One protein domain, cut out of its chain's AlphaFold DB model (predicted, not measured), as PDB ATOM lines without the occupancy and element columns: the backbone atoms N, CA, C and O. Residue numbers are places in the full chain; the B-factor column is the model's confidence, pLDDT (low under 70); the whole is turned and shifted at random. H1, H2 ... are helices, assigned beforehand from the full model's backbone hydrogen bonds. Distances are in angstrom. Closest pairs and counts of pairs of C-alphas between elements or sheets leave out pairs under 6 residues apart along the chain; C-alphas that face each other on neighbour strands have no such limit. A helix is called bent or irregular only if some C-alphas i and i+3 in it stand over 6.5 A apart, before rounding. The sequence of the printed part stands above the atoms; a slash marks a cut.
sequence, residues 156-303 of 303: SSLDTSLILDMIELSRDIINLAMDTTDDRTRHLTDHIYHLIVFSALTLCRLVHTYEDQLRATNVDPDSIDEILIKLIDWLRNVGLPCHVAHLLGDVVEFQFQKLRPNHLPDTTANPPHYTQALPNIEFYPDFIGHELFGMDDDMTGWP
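AT A GLANCE: This is residues 156 to 303 of the 303 residues of the protein "Putative transcriptional regulatory protein" of Beauveria bassiana (UniProt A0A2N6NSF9). Four helices, H1 to H4, stand in an up-and-down bundle, each running against the one before it, and H2 and H3 each touch three of the others. After H4 a long loop swings away from the bundle, sticks out at residues 266 to 273, and returns to bring the short H5 near H2. The printed part has 148 residues with five named helices, in the order H1, H2, H3, H4, H5, and no named strand; the class is all helix. It is compact, with a radius of gyration of the C-alphas of 15.3 A, and spans 41 by 35 by 33 A.

HOW THE PARTS SIT: Begin at H2, residues 190 to 216, the longest helix, which is irregular: C-alphas 209 and 212 are 8.5 A apart, and it has a kink of 78 degrees near residue 210. Look next at H1, residues 160 to 179, which touches H2 in a helical hairpin, opposite ways at a steep tilt of 41 degrees; their closest C-alphas are Ser 170 and Ser 199, 4.6 A apart. H3, residues 221 to 237, touches H2 with residues 221 to 228 alone, closest at the C-alphas of Val 207 and Pro 221, 6.3 A apart; this is a hairpin too, at a shallow tilt of 18 degrees. H3 also touches H1, the same way at a shallow tilt of 32 degrees, the closest C-alphas being Ile 174 and Leu 231 at 7.2 A. H4, residues 244 to 259, forms a hairpin with H3, at a shallow tilt of 28 degrees; the C-alphas of Arg 236 and His 246 come closest, at 4.2 A. H4 touches H2 as well, the same way at 17 degrees, a shallow tilt, with Tyr 193 and Ala 245 closest at 6.0 A between C-alphas. H1 and H4 are apart. H5, residues 290 to 293, is close to H2 but not clearly touching: the closest C-alphas, Leu 201 and Phe 293, are 7.6 A apart. In H1 and H4 every O i to N i+4 pair is within hydrogen-bond range, in H2 21 of 23 and in H3 12 of 13, while H5 is too short for such a pair.

IN THESE COORDINATES: Find C-alpha 190 at (137.080, 123.331, 152.942); from there H2 runs 37.2 A to C-alpha 216. H1 starts at C-alpha 160, (139.353, 98.526, 132.405), and is 27.9 A long. H3 measures 24.8 A and H4 22.7 A. H5 ends at C-alpha 293, (148.848, 114.682, 141.333).

THE WHOLE: The two C-alphas farthest apart, Ser 156 and Asp 183, are 44.9 A apart. The printed part has no cut, and the link from H4 to H5, 30 residues, is long. Confidence is under 70 at residues 156 to 157 and 264 to 303.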
ATOM      1  N   SER A 156     151.655  97.806 136.745       55.44
ATOM      2  CA  SER A 156     150.944  97.132 135.660       55.44
ATOM      3  C   SER A 156     149.754  97.958 135.199       55.44
ATOM      4  O   SER A 156     149.065  98.539 136.035       55.44
ATOM      5  N   SER A 157     149.473  97.910 133.893       66.06
ATOM      6  CA  SER A 157     148.270  98.495 133.288       66.06
ATOM      7  C   SER A 157     147.012  98.156 134.094       66.06
ATOM      8  O   SER A 157     146.821  97.008 134.512       66.06
ATOM      9  N   LEU A 158     146.186  99.172 134.343       75.06
ATOM     10  CA  LEU A 158     144.959  99.031 135.109       75.06
ATOM     11  C   LEU A 158     143.908  98.228 134.359       75.06
ATOM     12  O   LEU A 158     143.739  98.353 133.147       75.06
ATOM     13  N   ASP A 159     143.161  97.432 135.120       85.62
ATOM     14  CA  ASP A 159     141.975  96.776 134.597       85.62
ATOM     15  C   ASP A 159     140.949  97.836 134.174       85.62
ATOM     16  O   ASP A 159     140.627  98.748 134.939       85.62
ATOM     17  N   THR A 160     140.414  97.685 132.962       88.88
ATOM     18  CA  THR A 160     139.353  98.526 132.405       88.88
ATOM     19  C   THR A 160     138.183  98.666 133.373       88.88
ATOM     20  O   THR A 160     137.629  99.751 133.502       88.88
ATOM     21  N   SER A 161     137.819  97.582 134.072       91.19
ATOM     22  CA  SER A 161     136.712  97.607 135.035       91.19
ATOM     23  C   SER A 161     136.958  98.612 136.166       91.19
ATOM     24  O   SER A 161     136.080  99.402 136.495       91.19
ATOM     25  N   LEU A 162     138.188  98.663 136.683       90.75
ATOM     26  CA  LEU A 162     138.577  99.576 137.750       90.75
ATOM     27  C   LEU A 162     138.616 101.031 137.267       90.75
ATOM     28  O   LEU A 162     138.223 101.924 138.010       90.75
ATOM     29  N   ILE A 163     139.063 101.271 136.029       92.06
ATOM     30  CA  ILE A 163     139.049 102.612 135.421       92.06
ATOM     31  C   ILE A 163     137.611 103.138 135.343       92.06
ATOM     32  O   ILE A 163     137.355 104.277 135.732       92.06
ATOM     33  N   LEU A 164     136.675 102.306 134.878       94.31
ATOM     34  CA  LEU A 164     135.260 102.667 134.794       94.31
ATOM     35  C   LEU A 164     134.670 102.948 136.181       94.31
ATOM     36  O   LEU A 164     134.056 103.998 136.359       94.31
ATOM     37  N   ASP A 165     134.949 102.099 137.175       94.94
ATOM     38  CA  ASP A 165     134.512 102.321 138.560       94.94
ATOM     39  C   ASP A 165     135.045 103.660 139.117       94.94
ATOM     40  O   ASP A 165     134.318 104.412 139.765       94.94
ATOM     41  N   MET A 166     136.316 104.000 138.861       95.50
ATOM     42  CA  MET A 166     136.907 105.271 139.305       95.50
ATOM     43  C   MET A 166     136.268 106.489 138.621       95.50
ATOM     44  O   MET A 166     136.092 107.530 139.263       95.50
ATOM     45  N   ILE A 167     135.910 106.371 137.337       95.81
ATOM     46  CA  ILE A 167     135.186 107.414 136.598       95.81
ATOM     47  C   ILE A 167     133.790 107.606 137.185       95.81
ATOM     48  O   ILE A 167     133.405 108.746 137.444       95.81
ATOM     49  N   GLU A 168     133.047 106.523 137.423       96.94
ATOM     50  CA  GLU A 168     131.708 106.583 138.020       96.94
ATOM     51  C   GLU A 168     131.748 107.238 139.403       96.94
ATOM     52  O   GLU A 168     131.075 108.244 139.614       96.94
ATOM     53  N   LEU A 169     132.634 106.782 140.296       97.94
ATOM     54  CA  LEU A 169     132.805 107.373 141.628       97.94
ATOM     55  C   LEU A 169     133.139 108.870 141.568       97.94
ATOM     56  O   LEU A 169     132.612 109.655 142.357       97.94
ATOM     57  N   SER A 170     134.004 109.276 140.634       98.06
ATOM     58  CA  SER A 170     134.382 110.683 140.467       98.06
ATOM     59  C   SER A 170     133.205 111.528 139.975       98.06
ATOM     60  O   SER A 170     132.964 112.618 140.497       98.06
ATOM     61  N   ARG A 171     132.448 111.024 138.991       97.62
ATOM     62  CA  ARG A 171     131.249 111.690 138.462       97.62
ATOM     63  C   ARG A 171     130.162 111.794 139.519       97.62
ATOM     64  O   ARG A 171     129.555 112.853 139.627       97.62
ATOM     65  N   ASP A 172     129.953 110.750 140.311       97.62
ATOM     66  CA  ASP A 172     128.962 110.738 141.385       97.62
ATOM     67  C   ASP A 172     129.256 111.824 142.418       97.62
ATOM     68  O   ASP A 172     128.358 112.582 142.771       97.62
ATOM     69  N   ILE A 173     130.513 111.974 142.853       98.50
ATOM     70  CA  ILE A 173     130.904 113.030 143.803       98.50
ATOM     71  C   ILE A 173     130.651 114.424 143.212       98.50
ATOM     72  O   ILE A 173     130.090 115.288 143.888       98.50
ATOM     73  N   ILE A 174     131.058 114.644 141.958       98.38
ATOM     74  CA  ILE A 174     130.933 115.939 141.270       98.38
ATOM     75  C   ILE A 174     129.463 116.307 141.045       98.38
ATOM     76  O   ILE A 174     129.038 117.403 141.411       98.38
ATOM     77  N   ASN A 175     128.679 115.391 140.477       97.94
ATOM     78  CA  ASN A 175     127.265 115.619 140.194       97.94
ATOM     79  C   ASN A 175     126.480 115.804 141.487       97.94
ATOM     80  O   ASN A 175     125.737 116.769 141.603       97.94
ATOM     81  N   LEU A 176     126.713 114.966 142.501       97.56
ATOM     82  CA  LEU A 176     126.031 115.090 143.784       97.56
ATOM     83  C   LEU A 176     126.295 116.451 144.443       97.56
ATOM     84  O   LEU A 176     125.372 117.045 145.002       97.56
ATOM     85  N   ALA A 177     127.518 116.983 144.349       97.00
ATOM     86  CA  ALA A 177     127.833 118.320 144.843       97.00
ATOM     87  C   ALA A 177     127.084 119.423 144.076       97.00
ATOM     88  O   ALA A 177     126.483 120.299 144.702       97.00
ATOM     89  N   MET A 178     127.084 119.372 142.740       97.12
ATOM     90  CA  MET A 178     126.399 120.370 141.911       97.12
ATOM     91  C   MET A 178     124.872 120.302 142.079       97.12
ATOM     92  O   MET A 178     124.235 121.335 142.292       97.12
ATOM     93  N   ASP A 179     124.295 119.101 142.080       96.81
ATOM     94  CA  ASP A 179     122.849 118.857 142.140       96.81
ATOM     95  C   ASP A 179     122.236 119.204 143.503       96.81
ATOM     96  O   ASP A 179     121.054 119.541 143.593       96.81
ATOM     97  N   THR A 180     123.026 119.150 144.580       95.38
ATOM     98  CA  THR A 180     122.560 119.452 145.948       95.38
ATOM     99  C   THR A 180     122.944 120.847 146.435       95.38
ATOM    100  O   THR A 180     122.859 121.131 147.634       95.38
ATOM    101  N   THR A 181     123.344 121.730 145.516       95.31
ATOM    102  CA  THR A 181     123.721 123.111 145.831       95.31
ATOM    103  C   THR A 181     122.575 123.859 146.514       95.31
ATOM    104  O   THR A 181     121.462 123.922 145.994       95.31
ATOM    105  N   ASP A 182     122.859 124.472 147.663       93.62
ATOM    106  CA  ASP A 182     121.931 125.341 148.385       93.62
ATOM    107  C   ASP A 182     122.642 126.605 148.909       93.62
ATOM    108  O   ASP A 182     123.849 126.792 148.736       93.62
ATOM    109  N   ASP A 183     121.902 127.487 149.587       92.06
ATOM    110  CA  ASP A 183     122.452 128.727 150.160       92.06
ATOM    111  C   ASP A 183     123.596 128.490 151.166       92.06
ATOM    112  O   ASP A 183     124.351 129.408 151.496       92.06
ATOM    113  N   ARG A 184     123.733 127.264 151.688       91.31
ATOM    114  CA  ARG A 184     124.767 126.887 152.654       91.31
ATOM    115  C   ARG A 184     126.010 126.328 151.987       91.31
ATOM    116  O   ARG A 184     127.009 126.207 152.691       91.31
ATOM    117  N   THR A 185     125.993 126.042 150.681       94.00
ATOM    118  CA  THR A 185     127.159 125.533 149.947       94.00
ATOM    119  C   THR A 185     128.388 126.386 150.251       94.00
ATOM    120  O   THR A 185     129.370 125.877 150.775       94.00
ATOM    121  N   ARG A 186     128.292 127.714 150.123       93.75
ATOM    122  CA  ARG A 186     129.377 128.673 150.425       93.75
ATOM    123  C   ARG A 186     129.900 128.692 151.875       93.75
ATOM    124  O   ARG A 186     130.788 129.477 152.194       93.75
ATOM    125  N   HIS A 187     129.276 127.940 152.776       93.62
ATOM    126  CA  HIS A 187     129.619 127.841 154.195       93.62
ATOM    127  C   HIS A 187     130.064 126.428 154.591       93.62
ATOM    128  O   HIS A 187     130.301 126.170 155.771       93.62
ATOM    129  N   LEU A 188     130.146 125.506 153.627       92.50
ATOM    130  CA  LEU A 188     130.695 124.177 153.846       92.50
ATOM    131  C   LEU A 188     132.172 124.261 154.224       92.50
ATOM    132  O   LEU A 188     132.872 125.212 153.876       92.50
ATOM    133  N   THR A 189     132.638 123.238 154.932       91.25
ATOM    134  CA  THR A 189     134.050 123.110 155.269       91.25
ATOM    135  C   THR A 189     134.882 122.936 154.003       91.25
ATOM    136  O   THR A 189     134.456 122.284 153.045       91.25
ATOM    137  N   ASP A 190     136.107 123.459 154.029       90.81
ATOM    138  CA  ASP A 190     137.080 123.331 152.942       90.81
ATOM    139  C   ASP A 190     137.234 121.876 152.487       90.81
ATOM    140  O   ASP A 190     137.405 121.596 151.304       90.81
ATOM    141  N   HIS A 191     137.128 120.935 153.425       92.56
ATOM    142  CA  HIS A 191     137.177 119.503 153.176       92.56
ATOM    143  C   HIS A 191     136.245 119.047 152.042       92.56
ATOM    144  O   HIS A 191     136.698 118.345 151.142       92.56
ATOM    145  N   ILE A 192     134.986 119.499 152.010       94.94
ATOM    146  CA  ILE A 192     134.033 119.095 150.963       94.94
ATOM    147  C   ILE A 192     134.527 119.515 149.573       94.94
ATOM    148  O   ILE A 192     134.437 118.742 148.622       94.94
ATOM    149  N   TYR A 193     135.121 120.703 149.455       95.12
ATOM    150  CA  TYR A 193     135.701 121.160 148.193       95.12
ATOM    151  C   TYR A 193     136.935 120.357 147.796       95.12
ATOM    152  O   TYR A 193     137.116 120.070 146.614       95.12
ATOM    153  N   HIS A 194     137.744 119.924 148.764       92.94
ATOM    154  CA  HIS A 194     138.864 119.028 148.488       92.94
ATOM    155  C   HIS A 194     138.401 117.673 147.930       92.94
ATOM    156  O   HIS A 194     139.044 117.168 147.016       92.94
ATOM    157  N   LEU A 195     137.278 117.109 148.398       95.25
ATOM    158  CA  LEU A 195     136.708 115.865 147.847       95.25
ATOM    159  C   LEU A 195     136.312 116.034 146.376       95.25
ATOM    160  O   LEU A 195     136.619 115.187 145.533       95.25
ATOM    161  N   ILE A 196     135.639 117.144 146.073       97.12
ATOM    162  CA  ILE A 196     135.182 117.479 144.722       97.12
ATOM    163  C   ILE A 196     136.381 117.647 143.788       97.12
ATOM    164  O   ILE A 196     136.429 117.057 142.710       97.12
ATOM    165  N   VAL A 197     137.384 118.406 144.223       94.81
ATOM    166  CA  VAL A 197     138.567 118.717 143.416       94.81
ATOM    167  C   VAL A 197     139.445 117.486 143.228       94.81
ATOM    168  O   VAL A 197     139.903 117.234 142.119       94.81
ATOM    169  N   PHE A 198     139.615 116.660 144.259       94.06
ATOM    170  CA  PHE A 198     140.281 115.365 144.131       94.06
ATOM    171  C   PHE A 198     139.622 114.490 143.059       94.06
ATOM    172  O   PHE A 198     140.311 113.873 142.242       94.06
ATOM    173  N   SER A 199     138.289 114.454 143.046       96.75
ATOM    174  CA  SER A 199     137.511 113.690 142.069       96.75
ATOM    175  C   SER A 199     137.692 114.254 140.660       96.75
ATOM    176  O   SER A 199     137.938 113.501 139.723       96.75
ATOM    177  N   ALA A 200     137.677 115.582 140.517       96.44
ATOM    178  CA  ALA A 200     137.908 116.261 139.246       96.44
ATOM    179  C   ALA A 200     139.311 115.996 138.687       96.44
ATOM    180  O   ALA A 200     139.452 115.610 137.532       96.44
ATOM    181  N   LEU A 201     140.352 116.136 139.511       93.12
ATOM    182  CA  LEU A 201     141.730 115.882 139.087       93.12
ATOM    183  C   LEU A 201     141.968 114.407 138.750       93.12
ATOM    184  O   LEU A 201     142.684 114.100 137.795       93.12
ATOM    185  N   THR A 202     141.352 113.493 139.505       92.88
ATOM    186  CA  THR A 202     141.357 112.061 139.176       92.88
ATOM    187  C   THR A 202     140.723 111.827 137.810       92.88
ATOM    188  O   THR A 202     141.324 111.170 136.962       92.88
ATOM    189  N   LEU A 203     139.562 112.429 137.559       93.88
ATOM    190  CA  LEU A 203     138.830 112.300 136.306       93.88
ATOM    191  C   LEU A 203     139.610 112.872 135.108       93.88
ATOM    192  O   LEU A 203     139.761 112.169 134.110       93.88
ATOM    193  N   CYS A 204     140.197 114.071 135.234       91.44
ATOM    194  CA  CYS A 204     141.076 114.661 134.213       91.44
ATOM    195  C   CYS A 204     142.204 113.702 133.812       91.44
ATOM    196  O   CYS A 204     142.505 113.534 132.631       91.44
ATOM    197  N   ARG A 205     142.837 113.061 134.802       88.94
ATOM    198  CA  ARG A 205     143.959 112.145 134.565       88.94
ATOM    199  C   ARG A 205     143.512 110.832 133.951       88.94
ATOM    200  O   ARG A 205     144.168 110.367 133.030       88.94
ATOM    201  N   LEU A 206     142.402 110.253 134.410       90.81
ATOM    202  CA  LEU A 206     141.869 109.018 133.830       90.81
ATOM    203  C   LEU A 206     141.502 109.207 132.357       90.81
ATOM    204  O   LEU A 206     141.873 108.375 131.533       90.81
ATOM    205  N   VAL A 207     140.832 110.314 132.023       91.44
ATOM    206  CA  VAL A 207     140.481 110.637 130.635       91.44
ATOM    207  C   VAL A 207     141.728 110.828 129.785       91.44
ATOM    208  O   VAL A 207     141.817 110.243 128.712       91.44
ATOM    209  N   HIS A 208     142.703 111.602 130.265       89.81
ATOM    210  CA  HIS A 208     143.945 111.844 129.534       89.81
ATOM    211  C   HIS A 208     144.753 110.560 129.294       89.81
ATOM    212  O   HIS A 208     145.215 110.320 128.183       89.81
ATOM    213  N   THR A 209     144.924 109.731 130.325       88.88
ATOM    214  CA  THR A 209     145.784 108.541 130.258       88.88
ATOM    215  C   THR A 209     145.138 107.388 129.490       88.88
ATOM    216  O   THR A 209     145.839 106.655 128.796       88.88
ATOM    217  N   TYR A 210     143.818 107.208 129.601       90.00
ATOM    218  CA  TYR A 210     143.121 106.023 129.089       90.00
ATOM    219  C   TYR A 210     142.129 106.330 127.959       90.00
ATOM    220  O   TYR A 210     141.248 105.515 127.688       90.00
ATOM    221  N   GLU A 211     142.264 107.469 127.274       90.44
ATOM    222  CA  GLU A 211     141.307 107.935 126.258       90.44
ATOM    223  C   GLU A 211     140.942 106.860 125.220       90.44
ATOM    224  O   GLU A 211     139.762 106.595 124.979       90.44
ATOM    225  N   ASP A 212     141.942 106.189 124.642       89.75
ATOM    226  CA  ASP A 212     141.729 105.152 123.627       89.75
ATOM    227  C   ASP A 212     140.932 103.955 124.174       89.75
ATOM    228  O   ASP A 212     140.059 103.405 123.498       89.75
ATOM    229  N   GLN A 213     141.198 103.564 125.423       89.56
ATOM    230  CA  GLN A 213     140.509 102.467 126.106       89.56
ATOM    231  C   GLN A 213     139.062 102.846 126.454       89.56
ATOM    232  O   GLN A 213     138.154 102.019 126.332       89.56
ATOM    233  N   LEU A 214     138.824 104.105 126.831       90.56
ATOM    234  CA  LEU A 214     137.483 104.641 127.076       90.56
ATOM    235  C   LEU A 214     136.652 104.657 125.790       90.56
ATOM    236  O   LEU A 214     135.549 104.106 125.761       90.56
ATOM    237  N   ARG A 215     137.224 105.152 124.686       91.69
ATOM    238  CA  ARG A 215     136.579 105.109 123.364       91.69
ATOM    239  C   ARG A 215     136.258 103.672 122.942       91.69
ATOM    240  O   ARG A 215     135.165 103.408 122.443       91.69
ATOM    241  N   ALA A 216     137.159 102.720 123.201       90.88
ATOM    242  CA  ALA A 216     136.933 101.300 122.913       90.88
ATOM    243  C   ALA A 216     135.805 100.665 123.757       90.88
ATOM    244  O   ALA A 216     135.222  99.662 123.345       90.88
ATOM    245  N   THR A 217     135.481 101.245 124.916       89.75
ATOM    246  CA  THR A 217     134.409 100.786 125.820       89.75
ATOM    247  C   THR A 217     133.107 101.578 125.690       89.75
ATOM    248  O   THR A 217     132.181 101.360 126.468       89.75
ATOM    249  N   ASN A 218     132.986 102.428 124.663       88.12
ATOM    250  CA  ASN A 218     131.855 103.337 124.433       88.12
ATOM    251  C   ASN A 218     131.638 104.379 125.545       88.12
ATOM    252  O   ASN A 218     130.531 104.902 125.686       88.12
ATOM    253  N   VAL A 219     132.671 104.697 126.328       89.69
ATOM    254  CA  VAL A 219     132.655 105.885 127.184       89.69
ATOM    255  C   VAL A 219     133.123 107.062 126.347       89.69
ATOM    256  O   VAL A 219     134.204 107.012 125.767       89.69
ATOM    257  N   ASP A 220     132.300 108.104 126.280       91.56
ATOM    258  CA  ASP A 220     132.604 109.327 125.546       91.56
ATOM    259  C   ASP A 220     133.454 110.284 126.406       91.56
ATOM    260  O   ASP A 220     132.926 110.834 127.383       91.56
ATOM    261  N   PRO A 221     134.745 110.499 126.076       90.81
ATOM    262  CA  PRO A 221     135.609 111.434 126.796       90.81
ATOM    263  C   PRO A 221     135.069 112.868 126.794       90.81
ATOM    264  O   PRO A 221     135.218 113.573 127.790       90.81
ATOM    265  N   ASP A 222     134.387 113.278 125.722       90.81
ATOM    266  CA  ASP A 222     133.893 114.649 125.567       90.81
ATOM    267  C   ASP A 222     132.773 114.933 126.583       90.81
ATOM    268  O   ASP A 222     132.737 115.986 127.220       90.81
ATOM    269  N   SER A 223     131.917 113.940 126.849       92.62
ATOM    270  CA  SER A 223     130.898 114.027 127.903       92.62
ATOM    271  C   SER A 223     131.482 114.213 129.312       92.62
ATOM    272  O   SER A 223     130.828 114.783 130.189       92.62
ATOM    273  N   ILE A 224     132.707 113.729 129.547       93.44
ATOM    274  CA  ILE A 224     133.408 113.885 130.822       93.44
ATOM    275  C   ILE A 224     134.021 115.286 130.917       93.44
ATOM    276  O   ILE A 224     133.887 115.942 131.953       93.44
ATOM    277  N   ASP A 225     134.625 115.769 129.833       93.44
ATOM    278  CA  ASP A 225     135.143 117.134 129.737       93.44
ATOM    279  C   ASP A 225     134.044 118.176 129.993       93.44
ATOM    280  O   ASP A 225     134.251 119.125 130.748       93.44
ATOM    281  N   GLU A 226     132.837 117.968 129.459       94.38
ATOM    282  CA  GLU A 226     131.692 118.843 129.731       94.38
ATOM    283  C   GLU A 226     131.335 118.927 131.224       94.38
ATOM    284  O   GLU A 226     130.944 119.992 131.710       94.38
ATOM    285  N   ILE A 227     131.444 117.817 131.963       96.06
ATOM    286  CA  ILE A 227     131.196 117.791 133.413       96.06
ATOM    287  C   ILE A 227     132.275 118.596 134.142       96.06
ATOM    288  O   ILE A 227     131.953 119.362 135.049       96.06
ATOM    289  N   LEU A 228     133.538 118.458 133.734       95.75
ATOM    290  CA  LEU A 228     134.661 119.189 134.324       95.75
ATOM    291  C   LEU A 228     134.545 120.699 134.084       95.75
ATOM    292  O   LEU A 228     134.735 121.475 135.017       95.75
ATOM    293  N   ILE A 229     134.150 121.117 132.879       94.75
ATOM    294  CA  ILE A 229     133.902 122.530 132.553       94.75
ATOM    295  C   ILE A 229     132.765 123.090 133.420       94.75
ATOM    296  O   ILE A 229     132.937 124.119 134.073       94.75
ATOM    297  N   LYS A 230     131.629 122.378 133.508       96.88
ATOM    298  CA  LYS A 230     130.503 122.770 134.378       96.88
ATOM    299  C   LYS A 230     130.926 122.881 135.842       96.88
ATOM    300  O   LYS A 230     130.492 123.803 136.530       96.88
ATOM    301  N   LEU A 231     131.778 121.972 136.312       97.69
ATOM    302  CA  LEU A 231     132.293 121.996 137.675       97.69
ATOM    303  C   LEU A 231     133.202 123.205 137.938       97.69
ATOM    304  O   LEU A 231     133.078 123.824 138.993       97.69
ATOM    305  N   ILE A 232     134.109 123.542 137.016       95.75
ATOM    306  CA  ILE A 232     134.989 124.718 137.143       95.75
ATOM    307  C   ILE A 232     134.141 125.988 137.270       95.75
ATOM    308  O   ILE A 232     134.345 126.785 138.192       95.75
ATOM    309  N   ASP A 233     133.146 126.143 136.394       95.56
ATOM    310  CA  ASP A 233     132.208 127.263 136.449       95.56
ATOM    311  C   ASP A 233     131.425 127.271 137.764       95.56
ATOM    312  O   ASP A 233     131.278 128.318 138.401       95.56
ATOM    313  N   TRP A 234     130.951 126.111 138.217       97.06
ATOM    314  CA  TRP A 234     130.252 125.984 139.492       97.06
ATOM    315  C   TRP A 234     131.135 126.426 140.670       97.06
ATOM    316  O   TRP A 234     130.730 127.303 141.433       97.06
ATOM    317  N   LEU A 235     132.366 125.908 140.775       95.94
ATOM    318  CA  LEU A 235     133.332 126.231 141.835       95.94
ATOM    319  C   LEU A 235     133.621 127.737 141.921       95.94
ATOM    320  O   LEU A 235     133.649 128.305 143.018       95.94
ATOM    321  N   ARG A 236     133.767 128.404 140.771       93.62
ATOM    322  CA  ARG A 236     133.989 129.856 140.688       93.62
ATOM    323  C   ARG A 236     132.804 130.682 141.170       93.62
ATOM    324  O   ARG A 236     133.013 131.786 141.674       93.62
ATOM    325  N   ASN A 237     131.590 130.147 141.043       94.12
ATOM    326  CA  ASN A 237     130.343 130.813 141.415       94.12
ATOM    327  C   ASN A 237     129.871 130.506 142.848       94.12
ATOM    328  O   ASN A 237     128.952 131.164 143.333       94.12
ATOM    329  N   VAL A 238     130.500 129.562 143.559       92.81
ATOM    330  CA  VAL A 238     130.164 129.245 144.962       92.81
ATOM    331  C   VAL A 238     130.355 130.452 145.894       92.81
ATOM    332  O   VAL A 238     129.585 130.648 146.836       92.81
ATOM    333  N   GLY A 239     131.386 131.268 145.673       88.38
ATOM    334  CA  GLY A 239     131.743 132.364 146.570       88.38
ATOM    335  C   GLY A 239     132.492 133.495 145.873       88.38
ATOM    336  O   GLY A 239     132.625 133.529 144.656       88.38
ATOM    337  N   LEU A 240     132.981 134.451 146.668       88.69
ATOM    338  CA  LEU A 240     133.850 135.521 146.169       88.69
ATOM    339  C   LEU A 240     135.196 134.946 145.683       88.69
ATOM    340  O   LEU A 240     135.554 133.850 146.103       88.69
ATOM    341  N   PRO A 241     136.000 135.690 144.902       87.75
ATOM    342  CA  PRO A 241     137.290 135.199 144.396       87.75
ATOM    343  C   PRO A 241     138.290 134.720 145.461       87.75
ATOM    344  O   PRO A 241     139.171 133.922 145.175       87.75
ATOM    345  N   CYS A 242     138.161 135.184 146.709       84.62
ATOM    346  CA  CYS A 242     138.983 134.723 147.833       84.62
ATOM    347  C   CYS A 242     138.464 133.442 148.512       84.62
ATOM    348  O   CYS A 242     139.076 132.965 149.465       84.62
ATOM    349  N   HIS A 243     137.319 132.915 148.081       90.44
ATOM    350  CA  HIS A 243     136.725 131.707 148.634       90.44
ATOM    351  C   HIS A 243     137.498 130.467 148.173       90.44
ATOM    352  O   HIS A 243     137.868 130.367 147.004       90.44
ATOM    353  N   VAL A 244     137.672 129.484 149.062       90.12
ATOM    354  CA  VAL A 244     138.442 128.257 148.784       90.12
ATOM    355  C   VAL A 244     137.962 127.529 147.525       90.12
ATOM    356  O   VAL A 244     138.777 127.130 146.705       90.12
ATOM    357  N   ALA A 245     136.646 127.431 147.315       92.75
ATOM    358  CA  ALA A 245     136.075 126.806 146.121       92.75
ATOM    359  C   ALA A 245     136.518 127.498 144.825       92.75
ATOM    360  O   ALA A 245     136.848 126.816 143.864       92.75
ATOM    361  N   HIS A 246     136.581 128.834 144.815       91.81
ATOM    362  CA  HIS A 246     136.999 129.596 143.640       91.81
ATOM    363  C   HIS A 246     138.472 129.323 143.324       91.81
ATOM    364  O   HIS A 246     138.812 128.993 142.192       91.81
ATOM    365  N   LEU A 247     139.326 129.374 144.349       89.69
ATOM    366  CA  LEU A 247     140.756 129.089 144.221       89.69
ATOM    367  C   LEU A 247     141.012 127.652 143.753       89.69
ATOM    368  O   LEU A 247     141.840 127.421 142.878       89.69
ATOM    369  N   LEU A 248     140.272 126.682 144.294       90.56
ATOM    370  CA  LEU A 248     140.363 125.293 143.857       90.56
ATOM    371  C   LEU A 248     139.789 125.081 142.444       90.56
ATOM    372  O   LEU A 248     140.275 124.213 141.724       90.56
ATOM    373  N   GLY A 249     138.808 125.882 142.019       91.62
ATOM    374  CA  GLY A 249     138.319 125.911 140.638       91.62
ATOM    375  C   GLY A 249     139.418 126.285 139.644       91.62
ATOM    376  O   GLY A 249     139.572 125.611 138.627       91.62
ATOM    377  N   ASP A 250     140.247 127.276 139.980       87.94
ATOM    378  CA  ASP A 250     141.406 127.661 139.165       87.94
ATOM    379  C   ASP A 250     142.469 126.549 139.101       87.94
ATOM    380  O   ASP A 250     143.083 126.333 138.056       87.94
ATOM    381  N   VAL A 251     142.660 125.790 140.188       87.88
ATOM    382  CA  VAL A 251     143.551 124.614 140.195       87.88
ATOM    383  C   VAL A 251     143.043 123.524 139.248       87.88
ATOM    384  O   VAL A 251     143.832 122.957 138.486       87.88
ATOM    385  N   VAL A 252     141.737 123.232 139.275       90.88
ATOM    386  CA  VAL A 252     141.120 122.256 138.361       90.88
ATOM    387  C   VAL A 252     141.231 122.731 136.917       90.88
ATOM    388  O   VAL A 252     141.631 121.941 136.066       90.88
ATOM    389  N   GLU A 253     140.944 124.006 136.639       90.62
ATOM    390  CA  GLU A 253     141.059 124.572 135.292       90.62
ATOM    391  C   GLU A 253     142.485 124.461 134.754       90.62
ATOM    392  O   GLU A 253     142.682 123.987 133.636       90.62
ATOM    393  N   PHE A 254     143.485 124.833 135.555       87.06
ATOM    394  CA  PHE A 254     144.885 124.740 135.155       87.06
ATOM    395  C   PHE A 254     145.273 123.304 134.772       87.06
ATOM    396  O   PHE A 254     145.885 123.071 133.727       87.06
ATOM    397  N   GLN A 255     144.895 122.320 135.594       85.19
ATOM    398  CA  GLN A 255     145.184 120.913 135.306       85.19
ATOM    399  C   GLN A 255     144.386 120.386 134.110       85.19
ATOM    400  O   GLN A 255     144.923 119.634 133.298       85.19
ATOM    401  N   PHE A 256     143.131 120.806 133.963       89.38
ATOM    402  CA  PHE A 256     142.312 120.470 132.807       89.38
ATOM    403  C   PHE A 256     142.937 121.002 131.513       89.38
ATOM    404  O   PHE A 256     143.145 120.232 130.582       89.38
ATOM    405  N   GLN A 257     143.351 122.271 131.474       88.12
ATOM    406  CA  GLN A 257     144.033 122.873 130.320       88.12
ATOM    407  C   GLN A 257     145.346 122.159 129.984       88.12
ATOM    408  O   GLN A 257     145.641 121.926 128.812       88.12
ATOM    409  N   LYS A 258     146.122 121.778 131.006       86.00
ATOM    410  CA  LYS A 258     147.376 121.038 130.828       86.00
ATOM    411  C   LYS A 258     147.148 119.670 130.172       86.00
ATOM    412  O   LYS A 258     147.928 119.279 129.308       86.00
ATOM    413  N   LEU A 259     146.108 118.944 130.584       84.88
ATOM    414  CA  LEU A 259     145.853 117.564 130.151       84.88
ATOM    415  C   LEU A 259     144.916 117.456 128.931       84.88
ATOM    416  O   LEU A 259     144.975 116.463 128.201       84.88
ATOM    417  N   ARG A 260     144.066 118.461 128.686       85.31
ATOM    418  CA  ARG A 260     143.029 118.503 127.635       85.31
ATOM    419  C   ARG A 260     143.063 119.833 126.841       85.31
ATOM    420  O   ARG A 260     142.032 120.491 126.704       85.31
ATOM    421  N   PRO A 261     144.202 120.242 126.242       80.06
ATOM    422  CA  PRO A 261     144.391 121.593 125.685       80.06
ATOM    423  C   PRO A 261     143.442 121.977 124.535       80.06
ATOM    424  O   PRO A 261     143.234 123.159 124.288       80.06
ATOM    425  N   ASN A 262     142.853 121.001 123.839       78.38
ATOM    426  CA  ASN A 262     141.988 121.238 122.676       78.38
ATOM    427  C   ASN A 262     140.484 121.310 123.006       78.38
ATOM    428  O   ASN A 262     139.687 121.459 122.084       78.38
ATOM    429  N   HIS A 263     140.086 121.163 124.276       70.75
ATOM    430  CA  HIS A 263     138.682 120.930 124.658       70.75
ATOM    431  C   HIS A 263     138.052 122.077 125.469       70.75
ATOM    432  O   HIS A 263     136.943 121.930 125.975       70.75
ATOM    433  N   LEU A 264     138.710 123.240 125.575       62.12
ATOM    434  CA  LEU A 264     138.065 124.442 126.115       62.12
ATOM    435  C   LEU A 264     137.286 125.171 125.006       62.12
ATOM    436  O   LEU A 264     137.833 125.373 123.919       62.12
ATOM    437  N   PRO A 265     136.054 125.647 125.257       52.75
ATOM    438  CA  PRO A 265     135.448 126.642 124.384       52.75
ATOM    439  C   PRO A 265     136.263 127.948 124.453       52.75
ATOM    440  O   PRO A 265     136.705 128.325 125.538       52.75
ATOM    441  N   ASP A 266     136.416 128.648 123.319       47.16
ATOM    442  CA  ASP A 266     137.053 129.976 123.129       47.16
ATOM    443  C   ASP A 266     136.347 131.109 123.924       47.16
ATOM    444  O   ASP A 266     136.013 132.182 123.414       47.16
ATOM    445  N   THR A 267     136.051 130.888 125.201       43.88
ATOM    446  CA  THR A 267     135.224 131.766 126.029       43.88
ATOM    447  C   THR A 267     136.087 132.547 126.996       43.88
ATOM    448  O   THR A 267     135.846 132.552 128.195       43.88
ATOM    449  N   THR A 268     137.073 133.275 126.482       40.75
ATOM    450  CA  THR A 268     137.651 134.380 127.245       40.75
ATOM    451  C   THR A 268     137.920 135.568 126.327       40.75
ATOM    452  O   THR A 268     138.994 135.707 125.750       40.75
ATOM    453  N   ALA A 269     136.950 136.486 126.253       39.38
ATOM    454  CA  ALA A 269     137.137 137.847 125.736       39.38
ATOM    455  C   ALA A 269     138.142 138.681 126.570       39.38
ATOM    456  O   ALA A 269     138.421 139.825 126.234       39.38
ATOM    457  N   ASN A 270     138.695 138.099 127.635       37.31
ATOM    458  CA  ASN A 270     139.891 138.541 128.332       37.31
ATOM    459  C   ASN A 270     140.690 137.281 128.674       37.31
ATOM    460  O   ASN A 270     140.236 136.567 129.567       37.31
ATOM    461  N   PRO A 271     141.823 136.975 128.012       36.34
ATOM    462  CA  PRO A 271     142.667 135.877 128.465       36.34
ATOM    463  C   PRO A 271     142.933 136.105 129.954       36.34
ATOM    464  O   PRO A 271     143.286 137.233 130.328       36.34
ATOM    465  N   PRO A 272     142.696 135.116 130.828       41.91
ATOM    466  CA  PRO A 272     143.025 135.305 132.217       41.91
ATOM    467  C   PRO A 272     144.512 135.649 132.270       41.91
ATOM    468  O   PRO A 272     145.343 135.024 131.609       41.91
ATOM    469  N   HIS A 273     144.836 136.713 133.000       36.78
ATOM    470  CA  HIS A 273     146.202 137.143 133.275       36.78
ATOM    471  C   HIS A 273     146.887 136.104 134.192       36.78
ATOM    472  O   HIS A 273     147.380 136.433 135.263       36.78
ATOM    473  N   TYR A 274     146.919 134.831 133.802       42.91
ATOM    474  CA  TYR A 274     147.777 133.837 134.418       42.91
ATOM    475  C   TYR A 274     149.162 134.035 133.808       42.91
ATOM    476  O   TYR A 274     149.546 133.438 132.803       42.91
ATOM    477  N   THR A 275     149.926 134.943 134.410       37.16
ATOM    478  CA  THR A 275     151.385 134.869 134.380       37.16
ATOM    479  C   THR A 275     151.775 133.481 134.856       37.16
ATOM    480  O   THR A 275     151.783 133.305 136.061       37.16
ATOM    481  N   GLN A 276     151.994 132.538 133.931       43.09
ATOM    482  CA  GLN A 276     152.927 131.389 133.901       43.09
ATOM    483  C   GLN A 276     153.302 130.641 135.204       43.09
ATOM    484  O   GLN A 276     154.220 129.830 135.211       43.09
ATOM    485  N   ALA A 277     152.601 130.888 136.293       42.78
ATOM    486  CA  ALA A 277     152.819 130.417 137.637       42.78
ATOM    487  C   ALA A 277     151.456 129.925 138.109       42.78
ATOM    488  O   ALA A 277     150.456 130.641 137.984       42.78
ATOM    489  N   LEU A 278     151.416 128.689 138.609       50.22
ATOM    490  CA  LEU A 278     150.251 128.175 139.317       50.22
ATOM    491  C   LEU A 278     149.789 129.232 140.338       50.22
ATOM    492  O   LEU A 278     150.650 129.887 140.936       50.22
ATOM    493  N   PRO A 279     148.479 129.412 140.593       48.03
ATOM    494  CA  PRO A 279     148.059 130.101 141.810       48.03
ATOM    495  C   PRO A 279     148.753 129.383 142.967       48.03
ATOM    496  O   PRO A 279     148.439 128.222 143.177       48.03
ATOM    497  N   ASN A 280     149.760 130.006 143.596       47.78
ATOM    498  CA  ASN A 280     150.798 129.321 144.379       47.78
ATOM    499  C   ASN A 280     150.226 128.179 145.251       47.78
ATOM    500  O   ASN A 280     149.803 128.408 146.385       47.78
ATOM    501  N   ILE A 281     150.215 126.949 144.727       46.12
ATOM    502  CA  ILE A 281     149.640 125.776 145.407       46.12
ATOM    503  C   ILE A 281     150.481 125.431 146.640       46.12
ATOM    504  O   ILE A 281     149.961 124.889 147.610       46.12
ATOM    505  N   GLU A 282     151.736 125.891 146.674       45.72
ATOM    506  CA  GLU A 282     152.595 125.933 147.862       45.72
ATOM    507  C   GLU A 282     151.941 126.624 149.083       45.72
ATOM    508  O   GLU A 282     152.334 126.357 150.218       45.72
ATOM    509  N   PHE A 283     150.920 127.479 148.898       45.66
ATOM    510  CA  PHE A 283     150.152 128.082 150.003       45.66
ATOM    511  C   PHE A 283     148.997 127.205 150.511       45.66
ATOM    512  O   PHE A 283     148.401 127.546 151.535       45.66
ATOM    513  N   TYR A 284     148.713 126.073 149.860       52.03
ATOM    514  CA  TYR A 284     147.749 125.059 150.296       52.03
ATOM    515  C   TYR A 284     148.462 123.740 150.640       52.03
ATOM    516  O   TYR A 284     148.245 122.720 149.984       52.03
ATOM    517  N   PRO A 285     149.284 123.719 151.713       51.56
ATOM    518  CA  PRO A 285     149.984 122.510 152.160       51.56
ATOM    519  C   PRO A 285     149.032 121.372 152.573       51.56
ATOM    520  O   PRO A 285     149.470 120.237 152.734       51.56
ATOM    521  N   ASP A 286     147.739 121.673 152.731       54.75
ATOM    522  CA  ASP A 286     146.690 120.737 153.131       54.75
ATOM    523  C   ASP A 286     145.884 120.168 151.941       54.75
ATOM    524  O   ASP A 286     144.873 119.493 152.150       54.75
ATOM    525  N   PHE A 287     146.297 120.427 150.692       60.69
ATOM    526  CA  PHE A 287     145.585 119.921 149.518       60.69
ATOM    527  C   PHE A 287     145.605 118.383 149.467       60.69
ATOM    528  O   PHE A 287     146.653 117.748 149.309       60.69
ATOM    529  N   ILE A 288     144.418 117.781 149.593       58.78
ATOM    530  CA  ILE A 288     144.232 116.326 149.617       58.78
ATOM    531  C   ILE A 288     144.800 115.697 148.348       58.78
ATOM    532  O   ILE A 288     144.356 115.980 147.237       58.78
ATOM    533  N   GLY A 289     145.754 114.783 148.524       55.44
ATOM    534  CA  GLY A 289     146.329 114.060 147.401       55.44
ATOM    535  C   GLY A 289     147.289 114.881 146.542       55.44
ATOM    536  O   GLY A 289     147.561 114.459 145.427       55.44
ATOM    537  N   HIS A 290     147.848 115.995 147.027       61.03
ATOM    538  CA  HIS A 290     148.901 116.736 146.311       61.03
ATOM    539  C   HIS A 290     150.003 115.810 145.745       61.03
ATOM    540  O   HIS A 290     150.370 115.902 144.574       61.03
ATOM    541  N   GLU A 291     150.447 114.831 146.538       58.19
ATOM    542  CA  GLU A 291     151.416 113.801 146.129       58.19
ATOM    543  C   GLU A 291     150.906 112.863 145.026       58.19
ATOM    544  O   GLU A 291     151.693 112.332 144.248       58.19
ATOM    545  N   LEU A 292     149.591 112.632 144.948       53.56
ATOM    546  CA  LEU A 292     148.999 111.829 143.879       53.56
ATOM    547  C   LEU A 292     149.138 112.550 142.544       53.56
ATOM    548  O   LEU A 292     149.353 111.886 141.531       53.56
ATOM    549  N   PHE A 293     149.006 113.877 142.541       54.75
ATOM    550  CA  PHE A 293     148.848 114.682 141.333       54.75
ATOM    551  C   PHE A 293     150.134 115.315 140.800       54.75
ATOM    552  O   PHE A 293     150.071 115.835 139.692       54.75
ATOM    553  N   GLY A 294     151.269 115.213 141.511       52.12
ATOM    554  CA  GLY A 294     152.604 115.575 141.003       52.12
ATOM    555  C   GLY A 294     152.609 116.920 140.275       52.12
ATOM    556  O   GLY A 294     152.685 116.968 139.048       52.12
ATOM    557  N   MET A 295     152.401 118.007 141.021       49.47
ATOM    558  CA  MET A 295     152.310 119.353 140.441       49.47
ATOM    559  C   MET A 295     153.676 120.003 140.190       49.47
ATOM    560  O   MET A 295     153.742 120.953 139.413       49.47
ATOM    561  N   ASP A 296     154.739 119.423 140.755       42.69
ATOM    562  CA  ASP A 296     156.130 119.672 140.390       42.69
ATOM    563  C   ASP A 296     156.587 118.598 139.394       42.69
ATOM    564  O   ASP A 296     156.165 117.448 139.473       42.69
ATOM    565  N   ASP A 297     157.396 119.017 138.432       39.94
ATOM    566  CA  ASP A 297     157.769 118.340 137.188       39.94
ATOM    567  C   ASP A 297     157.998 116.809 137.197       39.94
ATOM    568  O   ASP A 297     158.421 116.193 138.172       39.94
ATOM    569  N   ASP A 298     157.823 116.256 135.992       38.31
ATOM    570  CA  ASP A 298     157.984 114.871 135.535       38.31
ATOM    571  C   ASP A 298     156.893 113.846 135.907       38.31
ATOM    572  O   ASP A 298     156.749 113.359 137.029       38.31
ATOM    573  N   MET A 299     156.182 113.439 134.848       41.81
ATOM    574  CA  MET A 299     155.212 112.345 134.691       41.81
ATOM    575  C   MET A 299     155.781 110.958 135.065       41.81
ATOM    576  O   MET A 299     155.768 110.034 134.259       41.81
ATOM    577  N   THR A 300     156.314 110.788 136.273       35.62
ATOM    578  CA  THR A 300     156.988 109.546 136.696       35.62
ATOM    579  C   THR A 300     156.325 108.863 137.892       35.62
ATOM    580  O   THR A 300     156.759 107.797 138.321       35.62
ATOM    581  N   GLY A 301     155.236 109.430 138.415       39.56
ATOM    582  CA  GLY A 301     154.558 108.927 139.611       39.56
ATOM    583  C   GLY A 301     153.423 107.925 139.382       39.56
ATOM    584  O   GLY A 301     152.695 107.657 140.336       39.56
ATOM    585  N   TRP A 302     153.212 107.419 138.163       37.34
ATOM    586  CA  TRP A 302     152.165 106.435 137.874       37.34
ATOM    587  C   TRP A 302     152.625 105.394 136.833       37.34
ATOM    588  O   TRP A 302     153.502 105.715 136.032       37.34
ATOM    589  N   PRO A 303     152.085 104.164 136.882       38.53
ATOM    590  CA  PRO A 303     152.450 103.051 135.997       38.53
ATOM    591  C   PRO A 303     152.114 103.292 134.526       38.53
ATOM    592  O   PRO A 303     151.065 103.923 134.263       38.53
TER     593      PRO A 303